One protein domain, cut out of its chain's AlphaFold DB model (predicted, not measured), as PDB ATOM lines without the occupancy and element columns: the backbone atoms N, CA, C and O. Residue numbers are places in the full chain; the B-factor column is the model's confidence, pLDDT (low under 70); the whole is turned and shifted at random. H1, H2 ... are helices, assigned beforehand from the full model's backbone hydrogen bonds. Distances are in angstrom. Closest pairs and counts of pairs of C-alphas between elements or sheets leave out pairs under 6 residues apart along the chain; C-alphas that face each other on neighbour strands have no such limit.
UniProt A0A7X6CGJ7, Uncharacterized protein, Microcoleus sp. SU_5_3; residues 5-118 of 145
ATOM      1  N   ASN A   5     220.584 232.402 246.224       75.00
ATOM      2  CA  ASN A   5     221.063 231.024 246.120       75.00
ATOM      3  C   ASN A   5     220.380 230.243 244.984       75.00
ATOM      4  O   ASN A   5     221.004 229.358 244.401       75.00
ATOM      5  N   SER A   6     219.135 230.589 244.640       75.00
ATOM      6  CA  SER A   6     218.410 230.008 243.504       75.00
ATOM      7  C   SER A   6     219.066 230.388 242.179       75.00
ATOM      8  O   SER A   6     219.242 229.532 241.313       75.00
ATOM      9  N   ASP A   7     219.522 231.637 242.068       82.94
ATOM     10  CA  ASP A   7     220.180 232.146 240.862       82.94
ATOM     11  C   ASP A   7     221.506 231.425 240.601       82.94
ATOM     12  O   ASP A   7     221.805 231.056 239.469       82.94
ATOM     13  N   LYS A   8     222.283 231.138 241.655       89.25
ATOM     14  CA  LYS A   8     223.537 230.375 241.534       89.25
ATOM     15  C   LYS A   8     223.297 228.962 241.006       89.25
ATOM     16  O   LYS A   8     223.953 228.546 240.058       89.25
ATOM     17  N   LYS A   9     222.303 228.260 241.562       88.94
ATOM     18  CA  LYS A   9     221.927 226.909 241.120       88.94
ATOM     19  C   LYS A   9     221.476 226.896 239.658       88.94
ATOM     20  O   LYS A   9     221.827 225.979 238.919       88.94
ATOM     21  N   LEU A  10     220.720 227.912 239.241       86.81
ATOM     22  CA  LEU A  10     220.281 228.072 237.857       86.81
ATOM     23  C   LEU A  10     221.464 228.329 236.914       86.81
ATOM     24  O   LEU A  10     221.557 227.706 235.862       86.81
ATOM     25  N   VAL A  11     222.392 229.207 237.298       89.94
ATOM     26  CA  VAL A  11     223.595 229.497 236.508       89.94
ATOM     27  C   VAL A  11     224.464 228.250 236.347       89.94
ATOM     28  O   VAL A  11     224.950 227.988 235.246       89.94
ATOM     29  N   ASP A  12     224.638 227.466 237.407       92.38
ATOM     30  CA  ASP A  12     225.433 226.237 237.365       92.38
ATOM     31  C   ASP A  12     224.768 225.162 236.500       92.38
ATOM     32  O   ASP A  12     225.439 224.537 235.679       92.38
ATOM     33  N   PHE A  13     223.442 225.026 236.585       92.75
ATOM     34  CA  PHE A  13     222.666 224.173 235.685       92.75
ATOM     35  C   PHE A  13     222.849 224.592 234.217       92.75
ATOM     36  O   PHE A  13     223.202 223.777 233.368       92.75
ATOM     37  N   LEU A  14     222.694 225.881 233.910       90.69
ATOM     38  CA  LEU A  14     222.855 226.386 232.546       90.69
ATOM     39  C   LEU A  14     224.282 226.220 232.020       90.69
ATOM     40  O   LEU A  14     224.459 226.035 230.823       90.69
ATOM     41  N   LYS A  15     225.300 226.285 232.886       87.81
ATOM     42  CA  LYS A  15     226.694 225.991 232.520       87.81
ATOM     43  C   LYS A  15     226.905 224.504 232.240       87.81
ATOM     44  O   LYS A  15     227.579 224.174 231.270       87.81
ATOM     45  N   GLN A  16     226.325 223.634 233.064       93.25
ATOM     46  CA  GLN A  16     226.447 222.182 232.940       93.25
ATOM     47  C   GLN A  16     225.832 221.654 231.640       93.25
ATOM     48  O   GLN A  16     226.376 220.733 231.037       93.25
ATOM     49  N   TYR A  17     224.725 222.250 231.197       93.31
ATOM     50  CA  TYR A  17     223.991 221.820 230.006       93.31
ATOM     51  C   TYR A  17     224.205 222.732 228.796       93.31
ATOM     52  O   TYR A  17     223.342 222.781 227.921       93.31
ATOM     53  N   ARG A  18     225.338 223.451 228.704       84.62
ATOM     54  CA  ARG A  18     225.649 224.185 227.468       84.62
ATOM     55  C   ARG A  18     225.960 223.188 226.355       84.62
ATOM     56  O   ARG A  18     226.959 222.473 226.458       84.62
ATOM     57  N   PRO A  19     225.146 223.132 225.289       84.06
ATOM     58  CA  PRO A  19     225.515 222.364 224.117       84.06
ATOM     59  C   PRO A  19     226.791 222.954 223.516       84.06
ATOM     60  O   PRO A  19     227.045 224.159 223.613       84.06
ATOM     61  N   ASN A  20     227.598 222.094 222.900       85.25
ATOM     62  CA  ASN A  20     228.774 222.554 222.182       85.25
ATOM     63  C   ASN A  20     228.314 223.434 221.013       85.25
ATOM     64  O   ASN A  20     227.441 223.025 220.241       85.25
ATOM     65  N   ILE A  21     228.856 224.648 220.924       80.75
ATOM     66  CA  ILE A  21     228.522 225.561 219.834       80.75
ATOM     67  C   ILE A  21     229.081 224.915 218.563       80.75
ATOM     68  O   ILE A  21     230.264 224.563 218.549       80.75
ATOM     69  N   PRO A  22     228.260 224.695 217.522       84.62
ATOM     70  CA  PRO A  22     228.771 224.158 216.274       84.62
ATOM     71  C   PRO A  22     229.836 225.105 215.722       84.62
ATOM     72  O   PRO A  22     229.718 226.326 215.840       84.62
ATOM     73  N   GLU A  23     230.880 224.533 215.129       86.75
ATOM     74  CA  GLU A  23     231.893 225.313 214.430       86.75
ATOM     75  C   GLU A  23     231.213 226.209 213.390       86.75
ATOM     76  O   GLU A  23     230.288 225.780 212.689       86.75
ATOM     77  N   ALA A  24     231.628 227.475 213.332       82.69
ATOM     78  CA  ALA A  24     231.102 228.398 212.341       82.69
ATOM     79  C   ALA A  24     231.370 227.818 210.946       82.69
ATOM     80  O   ALA A  24     232.501 227.457 210.637       82.69
ATOM     81  N   ALA A  25     230.332 227.726 210.117       87.12
ATOM     82  CA  ALA A  25     230.440 227.308 208.725       87.12
ATOM     83  C   ALA A  25     230.522 228.568 207.843       87.12
ATOM     84  O   ALA A  25     229.476 229.109 207.471       87.12
ATOM     85  N   PRO A  26     231.729 229.092 207.542       82.56
ATOM     86  CA  PRO A  26     231.889 230.349 206.802       82.56
ATOM     87  C   PRO A  26     231.397 230.262 205.349       82.56
ATOM     88  O   PRO A  26     231.178 231.283 204.707       82.56
ATOM     89  N   ASP A  27     231.212 229.052 204.825       89.38
ATOM     90  CA  ASP A  27     230.742 228.766 203.470       89.38
ATOM     91  C   ASP A  27     229.213 228.598 203.373       89.38
ATOM     92  O   ASP A  27     228.663 228.516 202.272       89.38
ATOM     93  N   LEU A  28     228.498 228.557 204.505       90.44
ATOM     94  CA  LEU A  28     227.061 228.273 204.548       90.44
ATOM     95  C   LEU A  28     226.236 229.341 203.823       90.44
ATOM     96  O   LEU A  28     225.310 229.010 203.082       90.44
ATOM     97  N   GLU A  29     226.599 230.610 203.993       91.62
ATOM     98  CA  GLU A  29     225.955 231.732 203.308       91.62
ATOM     99  C   GLU A  29     226.141 231.633 201.789       91.62
ATOM    100  O   GLU A  29     225.179 231.706 201.025       91.62
ATOM    101  N   GLN A  30     227.369 231.364 201.349       92.69
ATOM    102  CA  GLN A  30     227.708 231.227 199.931       92.69
ATOM    103  C   GLN A  30     226.950 230.056 199.297       92.69
ATOM    104  O   GLN A  30     226.420 230.164 198.191       92.69
ATOM    105  N   LYS A  31     226.836 228.941 200.026       90.31
ATOM    106  CA  LYS A  31     226.081 227.764 199.598       90.31
ATOM    107  C   LYS A  31     224.577 228.034 199.497       90.31
ATOM    108  O   LYS A  31     223.936 227.505 198.590       90.31
ATOM    109  N   LEU A  32     224.017 228.844 200.397       90.56
ATOM    110  CA  LEU A  32     222.614 229.265 200.341       90.56
ATOM    111  C   LEU A  32     222.345 230.169 199.134       90.56
ATOM    112  O   LEU A  32     221.382 229.924 198.408       90.56
ATOM    113  N   LEU A  33     223.213 231.151 198.877       91.19
ATOM    114  CA  LEU A  33     223.092 232.041 197.718       91.19
ATOM    115  C   LEU A  33     223.180 231.267 196.397       91.19
ATOM    116  O   LEU A  33     222.305 231.402 195.544       91.19
ATOM    117  N   ALA A  34     224.154 230.363 196.271       89.12
ATOM    118  CA  ALA A  34     224.285 229.504 195.095       89.12
ATOM    119  C   ALA A  34     223.074 228.567 194.902       89.12
ATOM    120  O   ALA A  34     222.692 228.240 193.776       89.12
ATOM    121  N   ALA A  35     222.447 228.113 195.994       85.94
ATOM    122  CA  ALA A  35     221.251 227.275 195.929       85.94
ATOM    123  C   ALA A  35     219.998 228.052 195.488       85.94
ATOM    124  O   ALA A  35     219.133 227.472 194.826       85.94
ATOM    125  N   LEU A  36     219.891 229.338 195.838       84.88
ATOM    126  CA  LEU A  36     218.812 230.211 195.371       84.88
ATOM    127  C   LEU A  36     218.941 230.476 193.871       84.88
ATOM    128  O   LEU A  36     217.996 230.205 193.135       84.88
ATOM    129  N   GLU A  37     220.131 230.872 193.412       84.62
ATOM    130  CA  GLU A  37     220.413 231.124 191.991       84.62
ATOM    131  C   GLU A  37     220.089 229.895 191.124       84.62
ATOM    132  O   GLU A  37     219.422 229.991 190.093       84.62
ATOM    133  N   ARG A  38     220.453 228.695 191.594       78.12
ATOM    134  CA  ARG A  38     220.145 227.438 190.900       78.12
ATOM    135  C   ARG A  38     218.643 227.152 190.772       78.12
ATOM    136  O   ARG A  38     218.235 226.529 189.796       78.12
ATOM    137  N   ASN A  39     217.827 227.551 191.746       73.00
ATOM    138  CA  ASN A  39     216.380 227.315 191.716       73.00
ATOM    139  C   ASN A  39     215.626 228.334 190.845       73.00
ATOM    140  O   ASN A  39     214.509 228.043 190.416       73.00
ATOM    141  N   GLU A  40     216.208 229.505 190.576       67.75
ATOM    142  CA  GLU A  40     215.583 230.522 189.724       67.75
ATOM    143  C   GLU A  40     215.672 230.177 188.234       67.75
ATOM    144  O   GLU A  40     214.712 230.406 187.500       67.75
ATOM    145  N   VAL A  41     216.759 229.531 187.800       62.66
ATOM    146  CA  VAL A  41     216.966 229.127 186.395       62.66
ATOM    147  C   VAL A  41     215.979 228.036 185.939       62.66
ATOM    148  O   VAL A  41     215.655 227.949 184.758       62.66
ATOM    149  N   ASP A  42     215.442 227.238 186.869       60.31
ATOM    150  CA  ASP A  42     214.527 226.120 186.581       60.31
ATOM    151  C   ASP A  42     213.029 226.484 186.713       60.31
ATOM    152  O   ASP A  42     212.173 225.592 186.681       60.31
ATOM    153  N   ARG A  43     212.658 227.769 186.849       57.19
ATOM    154  CA  ARG A  43     211.245 228.186 186.750       57.19
ATOM    155  C   ARG A  43     210.849 228.327 185.273       57.19
ATOM    156  O   ARG A  43     211.236 229.309 184.650       57.19
ATOM    157  N   PRO A  44     210.040 227.415 184.694       55.88
ATOM    158  CA  PRO A  44     209.443 227.677 183.392       55.88
ATOM    159  C   PRO A  44     208.486 228.864 183.529       55.88
ATOM    160  O   PRO A  44     207.578 228.834 184.368       55.88
ATOM    161  N   ASP A  45     208.708 229.894 182.714       54.03
ATOM    162  CA  ASP A  45     207.830 231.050 182.544       54.03
ATOM    163  C   ASP A  45     206.371 230.596 182.427       54.03
ATOM    164  O   ASP A  45     205.934 230.036 181.422       54.03
ATOM    165  N   ARG A  46     205.595 230.833 183.484       55.66
ATOM    166  CA  ARG A  46     204.182 230.442 183.579       55.66
ATOM    167  C   ARG A  46     203.228 231.405 182.869       55.66
ATOM    168  O   ARG A  46     202.021 231.306 183.064       55.66
ATOM    169  N   ASN A  47     203.743 232.310 182.038       54.53
ATOM    170  CA  ASN A  47     202.991 233.493 181.619       54.53
ATOM    171  C   ASN A  47     202.666 233.558 180.122       54.53
ATOM    172  O   ASN A  47     202.271 234.618 179.657       54.53
ATOM    173  N   ASN A  48     202.778 232.468 179.360       51.34
ATOM    174  CA  ASN A  48     202.324 232.454 177.967       51.34
ATOM    175  C   ASN A  48     201.706 231.099 177.614       51.34
ATOM    176  O   ASN A  48     202.438 230.123 177.492       51.34
ATOM    177  N   LEU A  49     200.377 231.042 177.458       45.03
ATOM    178  CA  LEU A  49     199.697 230.467 176.285       45.03
ATOM    179  C   LEU A  49     198.173 230.466 176.500       45.03
ATOM    180  O   LEU A  49     197.609 229.619 177.194       45.03
ATOM    181  N   GLU A  50     197.510 231.415 175.849       47.50
ATOM    182  CA  GLU A  50     196.078 231.390 175.573       47.50
ATOM    183  C   GLU A  50     195.799 230.453 174.376       47.50
ATOM    184  O   GLU A  50     196.249 230.743 173.274       47.50
ATOM    185  N   ALA A  51     195.031 229.372 174.616       43.72
ATOM    186  CA  ALA A  51     194.130 228.618 173.704       43.72
ATOM    187  C   ALA A  51     194.684 228.010 172.369       43.72
ATOM    188  O   ALA A  51     195.765 228.376 171.929       43.72
ATOM    189  N   PRO A  52     193.975 227.086 171.657       49.06
ATOM    190  CA  PRO A  52     192.639 226.528 171.890       49.06
ATOM    191  C   PRO A  52     192.524 224.982 171.861       49.06
ATOM    192  O   PRO A  52     193.358 224.235 171.357       49.06
ATOM    193  N   LEU A  53     191.384 224.533 172.387       56.97
ATOM    194  CA  LEU A  53     190.805 223.191 172.338       56.97
ATOM    195  C   LEU A  53     190.817 222.585 170.918       56.97
ATOM    196  O   LEU A  53     190.143 223.126 170.052       56.97
ATOM    197  N   THR A  54     191.484 221.447 170.687       46.53
ATOM    198  CA  THR A  54     191.064 220.372 169.749       46.53
ATOM    199  C   THR A  54     191.979 219.134 169.852       46.53
ATOM    200  O   THR A  54     193.151 219.246 170.190       46.53
ATOM    201  N   ALA A  55     191.415 217.970 169.494       39.19
ATOM    202  CA  ALA A  55     192.058 216.681 169.174       39.19
ATOM    203  C   ALA A  55     192.311 215.656 170.309       39.19
ATOM    204  O   ALA A  55     193.392 215.493 170.862       39.19
ATOM    205  N   SER A  56     191.226 214.942 170.616       46.50
ATOM    206  CA  SER A  56     191.064 213.477 170.590       46.50
ATOM    207  C   SER A  56     192.264 212.502 170.709       46.50
ATOM    208  O   SER A  56     193.228 212.507 169.957       46.50
ATOM    209  N   HIS A  57     191.994 211.492 171.549       40.97
ATOM    210  CA  HIS A  57     192.305 210.059 171.413       40.97
ATOM    211  C   HIS A  57     193.751 209.542 171.579       40.97
ATOM    212  O   HIS A  57     194.498 209.320 170.638       40.97
ATOM    213  N   GLN A  58     194.022 209.180 172.838       52.03
ATOM    214  CA  GLN A  58     194.436 207.856 173.331       52.03
ATOM    215  C   GLN A  58     195.628 207.084 172.725       52.03
ATOM    216  O   GLN A  58     195.711 206.766 171.547       52.03
ATOM    217  N   LYS A  59     196.360 206.522 173.700       52.56
ATOM    218  CA  LYS A  59     197.303 205.393 173.674       52.56
ATOM    219  C   LYS A  59     198.705 205.705 173.162       52.56
ATOM    220  O   LYS A  59     199.028 205.513 171.999       52.56
ATOM    221  N   ARG A  60     199.597 205.914 174.133       42.25
ATOM    222  CA  ARG A  60     200.804 205.086 174.270       42.25
ATOM    223  C   ARG A  60     201.320 205.146 175.702       42.25
ATOM    224  O   ARG A  60     201.588 206.213 176.242       42.25
ATOM    225  N   SER A  61     201.407 203.971 176.313       55.34
ATOM    226  CA  SER A  61     202.037 203.743 177.602       55.34
ATOM    227  C   SER A  61     203.491 204.196 177.557       55.34
ATOM    228  O   SER A  61     204.260 203.719 176.725       55.34
ATOM    229  N   LYS A  62     203.881 205.053 178.497       44.91
ATOM    230  CA  LYS A  62     205.217 205.039 179.090       44.91
ATOM    231  C   LYS A  62     205.050 205.414 180.553       44.91
ATOM    232  O   LYS A  62     204.489 206.457 180.870       44.91
ATOM    233  N   ILE A  63     205.501 204.516 181.419       53.88
ATOM    234  CA  ILE A  63     205.707 204.739 182.845       53.88
ATOM    235  C   ILE A  63     206.650 205.941 182.953       53.88
ATOM    236  O   ILE A  63     207.862 205.819 182.786       53.88
ATOM    237  N   ALA A  64     206.075 207.126 183.119       49.88
ATOM    238  CA  ALA A  64     206.802 208.370 183.251       49.88
ATOM    239  C   ALA A  64     206.948 208.660 184.745       49.88
ATOM    240  O   ALA A  64     206.052 209.191 185.384       49.88
ATOM    241  N   CYS A  65     208.100 208.262 185.286       54.66
ATOM    242  CA  CYS A  65     208.842 209.050 186.264       54.66
ATOM    243  C   CYS A  65     208.006 209.676 187.406       54.66
ATOM    244  O   CYS A  65     207.836 210.892 187.470       54.66
ATOM    245  N   PHE A  66     207.596 208.874 188.396       50.25
ATOM    246  CA  PHE A  66     207.189 209.366 189.725       50.25
ATOM    247  C   PHE A  66     208.392 209.890 190.534       50.25
ATOM    248  O   PHE A  66     208.585 209.529 191.691       50.25
ATOM    249  N   ARG A  67     209.275 210.691 189.928       56.56
ATOM    250  CA  ARG A  67     210.571 211.020 190.539       56.56
ATOM    251  C   ARG A  67     210.700 212.446 191.063       56.56
ATOM    252  O   ARG A  67     211.794 212.793 191.487       56.56
ATOM    253  N   LYS A  68     209.639 213.270 191.066       59.31
ATOM    254  CA  LYS A  68     209.754 214.676 191.520       59.31
ATOM    255  C   LYS A  68     208.558 215.310 192.255       59.31
ATOM    256  O   LYS A  68     208.540 216.526 192.376       59.31
ATOM    257  N   SER A  69     207.593 214.570 192.809       53.06
ATOM    258  CA  SER A  69     206.592 215.228 193.677       53.06
ATOM    259  C   SER A  69     206.043 214.326 194.780       53.06
ATOM    260  O   SER A  69     204.899 213.891 194.750       53.06
ATOM    261  N   ALA A  70     206.887 214.016 195.762       56.03
ATOM    262  CA  ALA A  70     206.443 213.471 197.049       56.03
ATOM    263  C   ALA A  70     207.195 214.080 198.245       56.03
ATOM    264  O   ALA A  70     206.999 213.647 199.378       56.03
ATOM    265  N   PHE A  71     208.022 215.108 198.023       56.22
ATOM    266  CA  PHE A  71     208.703 215.788 199.123       56.22
ATOM    267  C   PHE A  71     207.744 216.504 200.099       56.22
ATOM    268  O   PHE A  71     208.017 216.432 201.292       56.22
ATOM    269  N   PRO A  72     206.586 217.081 199.702       55.16
ATOM    270  CA  PRO A  72     205.668 217.650 200.692       55.16
ATOM    271  C   PRO A  72     204.830 216.585 201.408       55.16
ATOM    272  O   PRO A  72     204.536 216.729 202.590       55.16
ATOM    273  N   ALA A  73     204.454 215.504 200.719       60.62
ATOM    274  CA  ALA A  73     203.550 214.498 201.275       60.62
ATOM    275  C   ALA A  73     204.208 213.684 202.396       60.62
ATOM    276  O   ALA A  73     203.576 213.441 203.418       60.62
ATOM    277  N   ALA A  74     205.485 213.315 202.246       64.56
ATOM    278  CA  ALA A  74     206.219 212.609 203.295       64.56
ATOM    279  C   ALA A  74     206.458 213.494 204.532       64.56
ATOM    280  O   ALA A  74     206.353 213.007 205.654       64.56
ATOM    281  N   ILE A  75     206.710 214.796 204.338       73.69
ATOM    282  CA  ILE A  75     206.856 215.763 205.438       73.69
ATOM    283  C   ILE A  75     205.514 215.980 206.146       73.69
ATOM    284  O   ILE A  75     205.462 215.919 207.368       73.69
ATOM    285  N   ALA A  76     204.422 216.172 205.401       73.19
ATOM    286  CA  ALA A  76     203.087 216.327 205.976       73.19
ATOM    287  C   ALA A  76     202.627 215.058 206.711       73.19
ATOM    288  O   ALA A  76     202.108 215.147 207.818       73.19
ATOM    289  N   ALA A  77     202.865 213.872 206.143       69.50
ATOM    290  CA  ALA A  77     202.568 212.600 206.799       69.50
ATOM    291  C   ALA A  77     203.445 212.376 208.043       69.50
ATOM    292  O   ALA A  77     202.948 211.907 209.064       69.50
ATOM    293  N   GLY A  78     204.724 212.761 207.985       74.81
ATOM    294  CA  GLY A  78     205.629 212.741 209.134       74.81
ATOM    295  C   GLY A  78     205.169 213.683 210.248       74.81
ATOM    296  O   GLY A  78     205.080 213.264 211.397       74.81
ATOM    297  N   LEU A  79     204.789 214.918 209.909       79.94
ATOM    298  CA  LEU A  79     204.206 215.883 210.845       79.94
ATOM    299  C   LEU A  79     202.897 215.369 211.446       79.94
ATOM    300  O   LEU A  79     202.711 215.498 212.648       79.94
ATOM    301  N   LEU A  80     202.017 214.745 210.658       74.62
ATOM    302  CA  LEU A  80     200.765 214.170 211.158       74.62
ATOM    303  C   LEU A  80     201.003 212.984 212.097       74.62
ATOM    304  O   LEU A  80     200.321 212.884 213.111       74.62
ATOM    305  N   LEU A  81     201.973 212.112 211.811       73.94
ATOM    306  CA  LEU A  81     202.322 210.995 212.694       73.94
ATOM    307  C   LEU A  81     203.001 211.471 213.982       73.94
ATOM    308  O   LEU A  81     202.665 210.977 215.055       73.94
ATOM    309  N   VAL A  82     203.901 212.456 213.902       74.81
ATOM    310  CA  VAL A  82     204.541 213.062 215.080       74.81
ATOM    311  C   VAL A  82     203.520 213.833 215.913       74.81
ATOM    312  O   VAL A  82     203.481 213.657 217.121       74.81
ATOM    313  N   TRP A  83     202.639 214.619 215.293       75.19
ATOM    314  CA  TRP A  83     201.582 215.369 215.978       75.19
ATOM    315  C   TRP A  83     200.516 214.456 216.583       75.19
ATOM    316  O   TRP A  83     200.081 214.674 217.709       75.19
ATOM    317  N   SER A  84     200.095 213.415 215.859       67.38
ATOM    318  CA  SER A  84     199.142 212.424 216.365       67.38
ATOM    319  C   SER A  84     199.758 211.573 217.470       67.38
ATOM    320  O   SER A  84     199.064 211.256 218.428       67.38
ATOM    321  N   GLY A  85     201.038 211.207 217.361       65.44
ATOM    322  CA  GLY A  85     201.771 210.506 218.415       65.44
ATOM    323  C   GLY A  85     201.961 211.384 219.649       65.44
ATOM    324  O   GLY A  85     201.729 210.924 220.762       65.44
ATOM    325  N   TYR A  86     202.274 212.666 219.450       60.72
ATOM    326  CA  TYR A  86     202.341 213.662 220.515       60.72
ATOM    327  C   TYR A  86     200.973 213.816 221.190       60.72
ATOM    328  O   TYR A  86     200.880 213.684 222.396       60.72
ATOM    329  N   ARG A  87     199.868 213.944 220.441       60.16
ATOM    330  CA  ARG A  87     198.511 213.995 221.021       60.16
ATOM    331  C   ARG A  87     198.076 212.706 221.718       60.16
ATOM    332  O   ARG A  87     197.330 212.789 222.685       60.16
ATOM    333  N   ALA A  88     198.507 211.542 221.235       60.69
ATOM    334  CA  ALA A  88     198.152 210.253 221.827       60.69
ATOM    335  C   ALA A  88     198.947 209.942 223.106       60.69
ATOM    336  O   ALA A  88     198.440 209.244 223.979       60.69
ATOM    337  N   LEU A  89     200.179 210.450 223.225       57.41
ATOM    338  CA  LEU A  89     200.997 210.320 224.436       57.41
ATOM    339  C   LEU A  89     200.746 211.458 225.436       57.41
ATOM    340  O   LEU A  89     200.913 211.252 226.633       57.41
ATOM    341  N   ASP A  90     200.296 212.619 224.955       49.62
ATOM    342  CA  ASP A  90     200.099 213.844 225.738       49.62
ATOM    343  C   ASP A  90     198.617 214.126 226.047       49.62
ATOM    344  O   ASP A  90     198.227 215.245 226.369       49.62
ATOM    345  N   THR A  91     197.759 213.097 226.056       48.91
ATOM    346  CA  THR A  91     196.535 213.119 226.884       48.91
ATOM    347  C   THR A  91     196.869 212.967 228.374       48.91
ATOM    348  O   THR A  91     196.184 212.268 229.116       48.91
ATOM    349  N   ALA A  92     197.915 213.643 228.846       52.88
ATOM    350  CA  ALA A  92     197.920 214.161 230.197       52.88
ATOM    351  C   ALA A  92     197.046 215.416 230.136       52.88
ATOM    352  O   ALA A  92     197.458 216.446 229.611       52.88
ATOM    353  N   GLN A  93     195.788 215.309 230.569       51.59
ATOM    354  CA  GLN A  93     194.935 216.481 230.735       51.59
ATOM    355  C   GLN A  93     195.624 217.437 231.713       51.59
ATOM    356  O   GLN A  93     195.528 217.258 232.926       51.59
ATOM    357  N   LEU A  94     196.331 218.433 231.183       56.12
ATOM    358  CA  LEU A  94     196.753 219.580 231.964       56.12
ATOM    359  C   LEU A  94     195.463 220.286 232.421       56.12
ATOM    360  O   LEU A  94     194.576 220.512 231.588       56.12
ATOM    361  N   PRO A  95     195.285 220.556 233.724       65.94
ATOM    362  CA  PRO A  95     194.070 221.180 234.226       65.94
ATOM    363  C   PRO A  95     193.844 222.521 233.519       65.94
ATOM    364  O   PRO A  95     194.786 223.276 233.293       65.94
ATOM    365  N   ALA A  96     192.586 222.816 233.175       65.44
ATOM    366  CA  ALA A  96     192.201 223.987 232.372       65.44
ATOM    367  C   ALA A  96     192.695 225.338 232.942       65.44
ATOM    368  O   ALA A  96     192.788 226.336 232.228       65.44
ATOM    369  N   ASP A  97     193.022 225.360 234.233       69.25
ATOM    370  CA  ASP A  97     193.608 226.500 234.934       69.25
ATOM    371  C   ASP A  97     195.081 226.741 234.542       69.25
ATOM    372  O   ASP A  97     195.485 227.862 234.233       69.25
ATOM    373  N   GLU A  98     195.880 225.676 234.427       70.12
ATOM    374  CA  GLU A  98     197.281 225.763 233.996       70.12
ATOM    375  C   GLU A  98     197.389 226.150 232.516       70.12
ATOM    376  O   GLU A  98     198.296 226.891 232.131       70.12
ATOM    377  N   THR A  99     196.431 225.726 231.683       75.62
ATOM    378  CA  THR A  99     196.382 226.127 230.270       75.62
ATOM    379  C   THR A  99     196.061 227.609 230.105       75.62
ATOM    380  O   THR A  99     196.731 228.282 229.328       75.62
ATOM    381  N   ALA A 100     195.111 228.149 230.876       78.25
ATOM    382  CA  ALA A 100     194.785 229.574 230.831       78.25
ATOM    383  C   ALA A 100     195.969 230.441 231.293       78.25
ATOM    384  O   ALA A 100     196.245 231.494 230.714       78.25
ATOM    385  N   HIS A 101     196.713 229.976 232.301       76.69
ATOM    386  CA  HIS A 101     197.915 230.656 232.770       76.69
ATOM    387  C   HIS A 101     199.033 230.666 231.712       76.69
ATOM    388  O   HIS A 101     199.673 231.697 231.496       76.69
ATOM    389  N   LEU A 102     199.241 229.543 231.015       83.12
ATOM    390  CA  LEU A 102     200.224 229.432 229.934       83.12
ATOM    391  C   LEU A 102     199.852 230.285 228.717       83.12
ATOM    392  O   LEU A 102     200.718 230.953 228.154       83.12
ATOM    393  N   GLU A 103     198.576 230.298 228.329       85.12
ATOM    394  CA  GLU A 103     198.078 231.145 227.242       85.12
ATOM    395  C   GLU A 103     198.274 232.628 227.567       85.12
ATOM    396  O   GLU A 103     198.824 233.371 226.752       85.12
ATOM    397  N   ALA A 104     197.920 233.049 228.785       84.94
ATOM    398  CA  ALA A 104     198.138 234.416 229.240       84.94
ATOM    399  C   ALA A 104     199.629 234.785 229.247       84.94
ATOM    400  O   ALA A 104     199.998 235.864 228.779       84.94
ATOM    401  N   PHE A 105     200.500 233.891 229.724       87.00
ATOM    402  CA  PHE A 105     201.946 234.111 229.711       87.00
ATOM    403  C   PHE A 105     202.493 234.272 228.287       87.00
ATOM    404  O   PHE A 105     203.242 235.213 228.030       87.00
ATOM    405  N   LEU A 106     202.101 233.399 227.351       91.06
ATOM    406  CA  LEU A 106     202.545 233.473 225.956       91.06
ATOM    407  C   LEU A 106     202.097 234.772 225.282       91.06
ATOM    408  O   LEU A 106     202.916 235.422 224.633       91.06
ATOM    409  N   VAL A 107     200.835 235.170 225.469       85.38
ATOM    410  CA  VAL A 107     200.293 236.423 224.920       85.38
ATOM    411  C   VAL A 107     201.033 237.629 225.495       85.38
ATOM    412  O   VAL A 107     201.513 238.465 224.737       85.38
ATOM    413  N   THR A 108     201.215 237.674 226.817       79.88
ATOM    414  CA  THR A 108     201.883 238.797 227.497       79.88
ATOM    415  C   THR A 108     203.340 238.946 227.050       79.88
ATOM    416  O   THR A 108     203.834 240.057 226.875       79.88
ATOM    417  N   ASN A 109     204.039 237.827 226.842       85.38
ATOM    418  CA  ASN A 109     205.446 237.836 226.447       85.38
ATOM    419  C   ASN A 109     205.622 238.269 224.982       85.38
ATOM    420  O   ASN A 109     206.505 239.065 224.665       85.38
ATOM    421  N   TRP A 110     204.738 237.814 224.088       83.81
ATOM    422  CA  TRP A 110     204.747 238.255 222.690       83.81
ATOM    423  C   TRP A 110     204.365 239.731 222.547       83.81
ATOM    424  O   TRP A 110     204.972 240.469 221.769       83.81
ATOM    425  N   GLU A 111     203.381 240.179 223.318       77.56
ATOM    426  CA  GLU A 111     202.924 241.562 223.300       77.56
ATOM    427  C   GLU A 111     203.997 242.531 223.823       77.56
ATOM    428  O   GLU A 111     204.162 243.610 223.256       77.56
ATOM    429  N   GLY A 112     204.804 242.124 224.811       74.12
ATOM    430  CA  GLY A 112     205.975 242.885 225.262       74.12
ATOM    431  C   GLY A 112     206.984 243.143 224.137       74.12
ATOM    432  O   GLY A 112     207.332 244.289 223.871       74.12
ATOM    433  N   VAL A 113     207.365 242.104 223.387       74.25
ATOM    434  CA  VAL A 113     208.337 242.222 222.278       74.25
ATOM    435  C   VAL A 113     207.832 243.138 221.151       74.25
ATOM    436  O   VAL A 113     208.599 243.919 220.574       74.25
ATOM    437  N   LEU A 114     206.537 243.065 220.826       75.31
ATOM    438  CA  LEU A 114     205.910 243.908 219.798       75.31
ATOM    439  C   LEU A 114     205.776 245.370 220.237       75.31
ATOM    440  O   LEU A 114     205.951 246.273 219.415       75.31
ATOM    441  N   ASN A 115     205.478 245.607 221.514       68.31
ATOM    442  CA  ASN A 115     205.266 246.950 222.047       68.31
ATOM    443  C   ASN A 115     206.582 247.676 222.372       68.31
ATOM    444  O   ASN A 115     206.670 248.877 222.118       68.31
ATOM    445  N   ASP A 116     207.627 246.960 222.799       62.81
ATOM    446  CA  ASP A 116     208.978 247.517 222.994       62.81
ATOM    447  C   ASP A 116     209.582 248.029 221.673       62.81
ATOM    448  O   ASP A 116     210.356 248.985 221.643       62.81
ATOM    449  N   SER A 117     209.163 247.453 220.542       58.59
ATOM    450  CA  SER A 117     209.620 247.859 219.208       58.59
ATOM    451  C   SER A 117     208.968 249.153 218.696       58.59
ATOM    452  O   SER A 117     209.385 249.683 217.666       58.59
ATOM    453  N   ARG A 118     207.920 249.662 219.365       55.47
ATOM    454  CA  ARG A 118     207.077 250.755 218.843       55.47
ATOM    455  C   ARG A 118     207.220 252.091 219.577       55.47
ATOM    456  O   ARG A 118     206.555 253.046 219.181       55.47
TER     457      ARG A 118
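This is residues 5 to 118 of the 145 residues of an uncharacterized protein of Microcoleus sp. SU_5_3 (UniProt A0A7X6CGJ7). The model is a wide open loop of chain with an empty middle: H1 and then H2 lead out towards one far end, residues 41 to 70 swing round there, H3 comes back, and H4 turns off in another direction. The four helices are strung along the chain with no packed core. The printed part has 114 residues with four named helices in the order H1, H2, H3, H4 and no named strand; its class is all helix. It is extended, with a radius of gyration of the C-alphas of 26.5 A, and elongated, spanning 82 by 44 by 37 A.

H1, residues 5 to 16, touches no helix, and neither does H2, residues 28 to 40. H3, residues 71 to 89, is apart from both. H4, residues 96 to 116, is apart from H1, H2 and H3. Residues 5 to 118 stand free, with no C-alpha 8 or more residues away along the chain within 10 A. In H1, H2 and H4 every O i to N i+4 pair is within hydrogen-bond range; in H3, 14 of 15 are.

H1 begins at C-alpha 5, (221.063, 231.024, 246.120). H2 ends at C-alpha 40, (215.583, 230.522, 189.724). H3 is 27.0 A long from first to last C-alpha. H4, the longest helix, measures 30.4 A and ends at C-alpha 116, (208.978, 247.517, 222.994).

The two C-alphas farthest apart are those of Asn 5 and Ala 55, at 83.5 A. The printed part has no cut. The links H1 to H2, of 11 residues, and H2 to H3, of 30, are long; H3 to H4, of 6, is short. The mean pLDDT of the printed part is 70.1, and residues 40 to 74, 77, 84 to 97 and 115 to 118 are under 70.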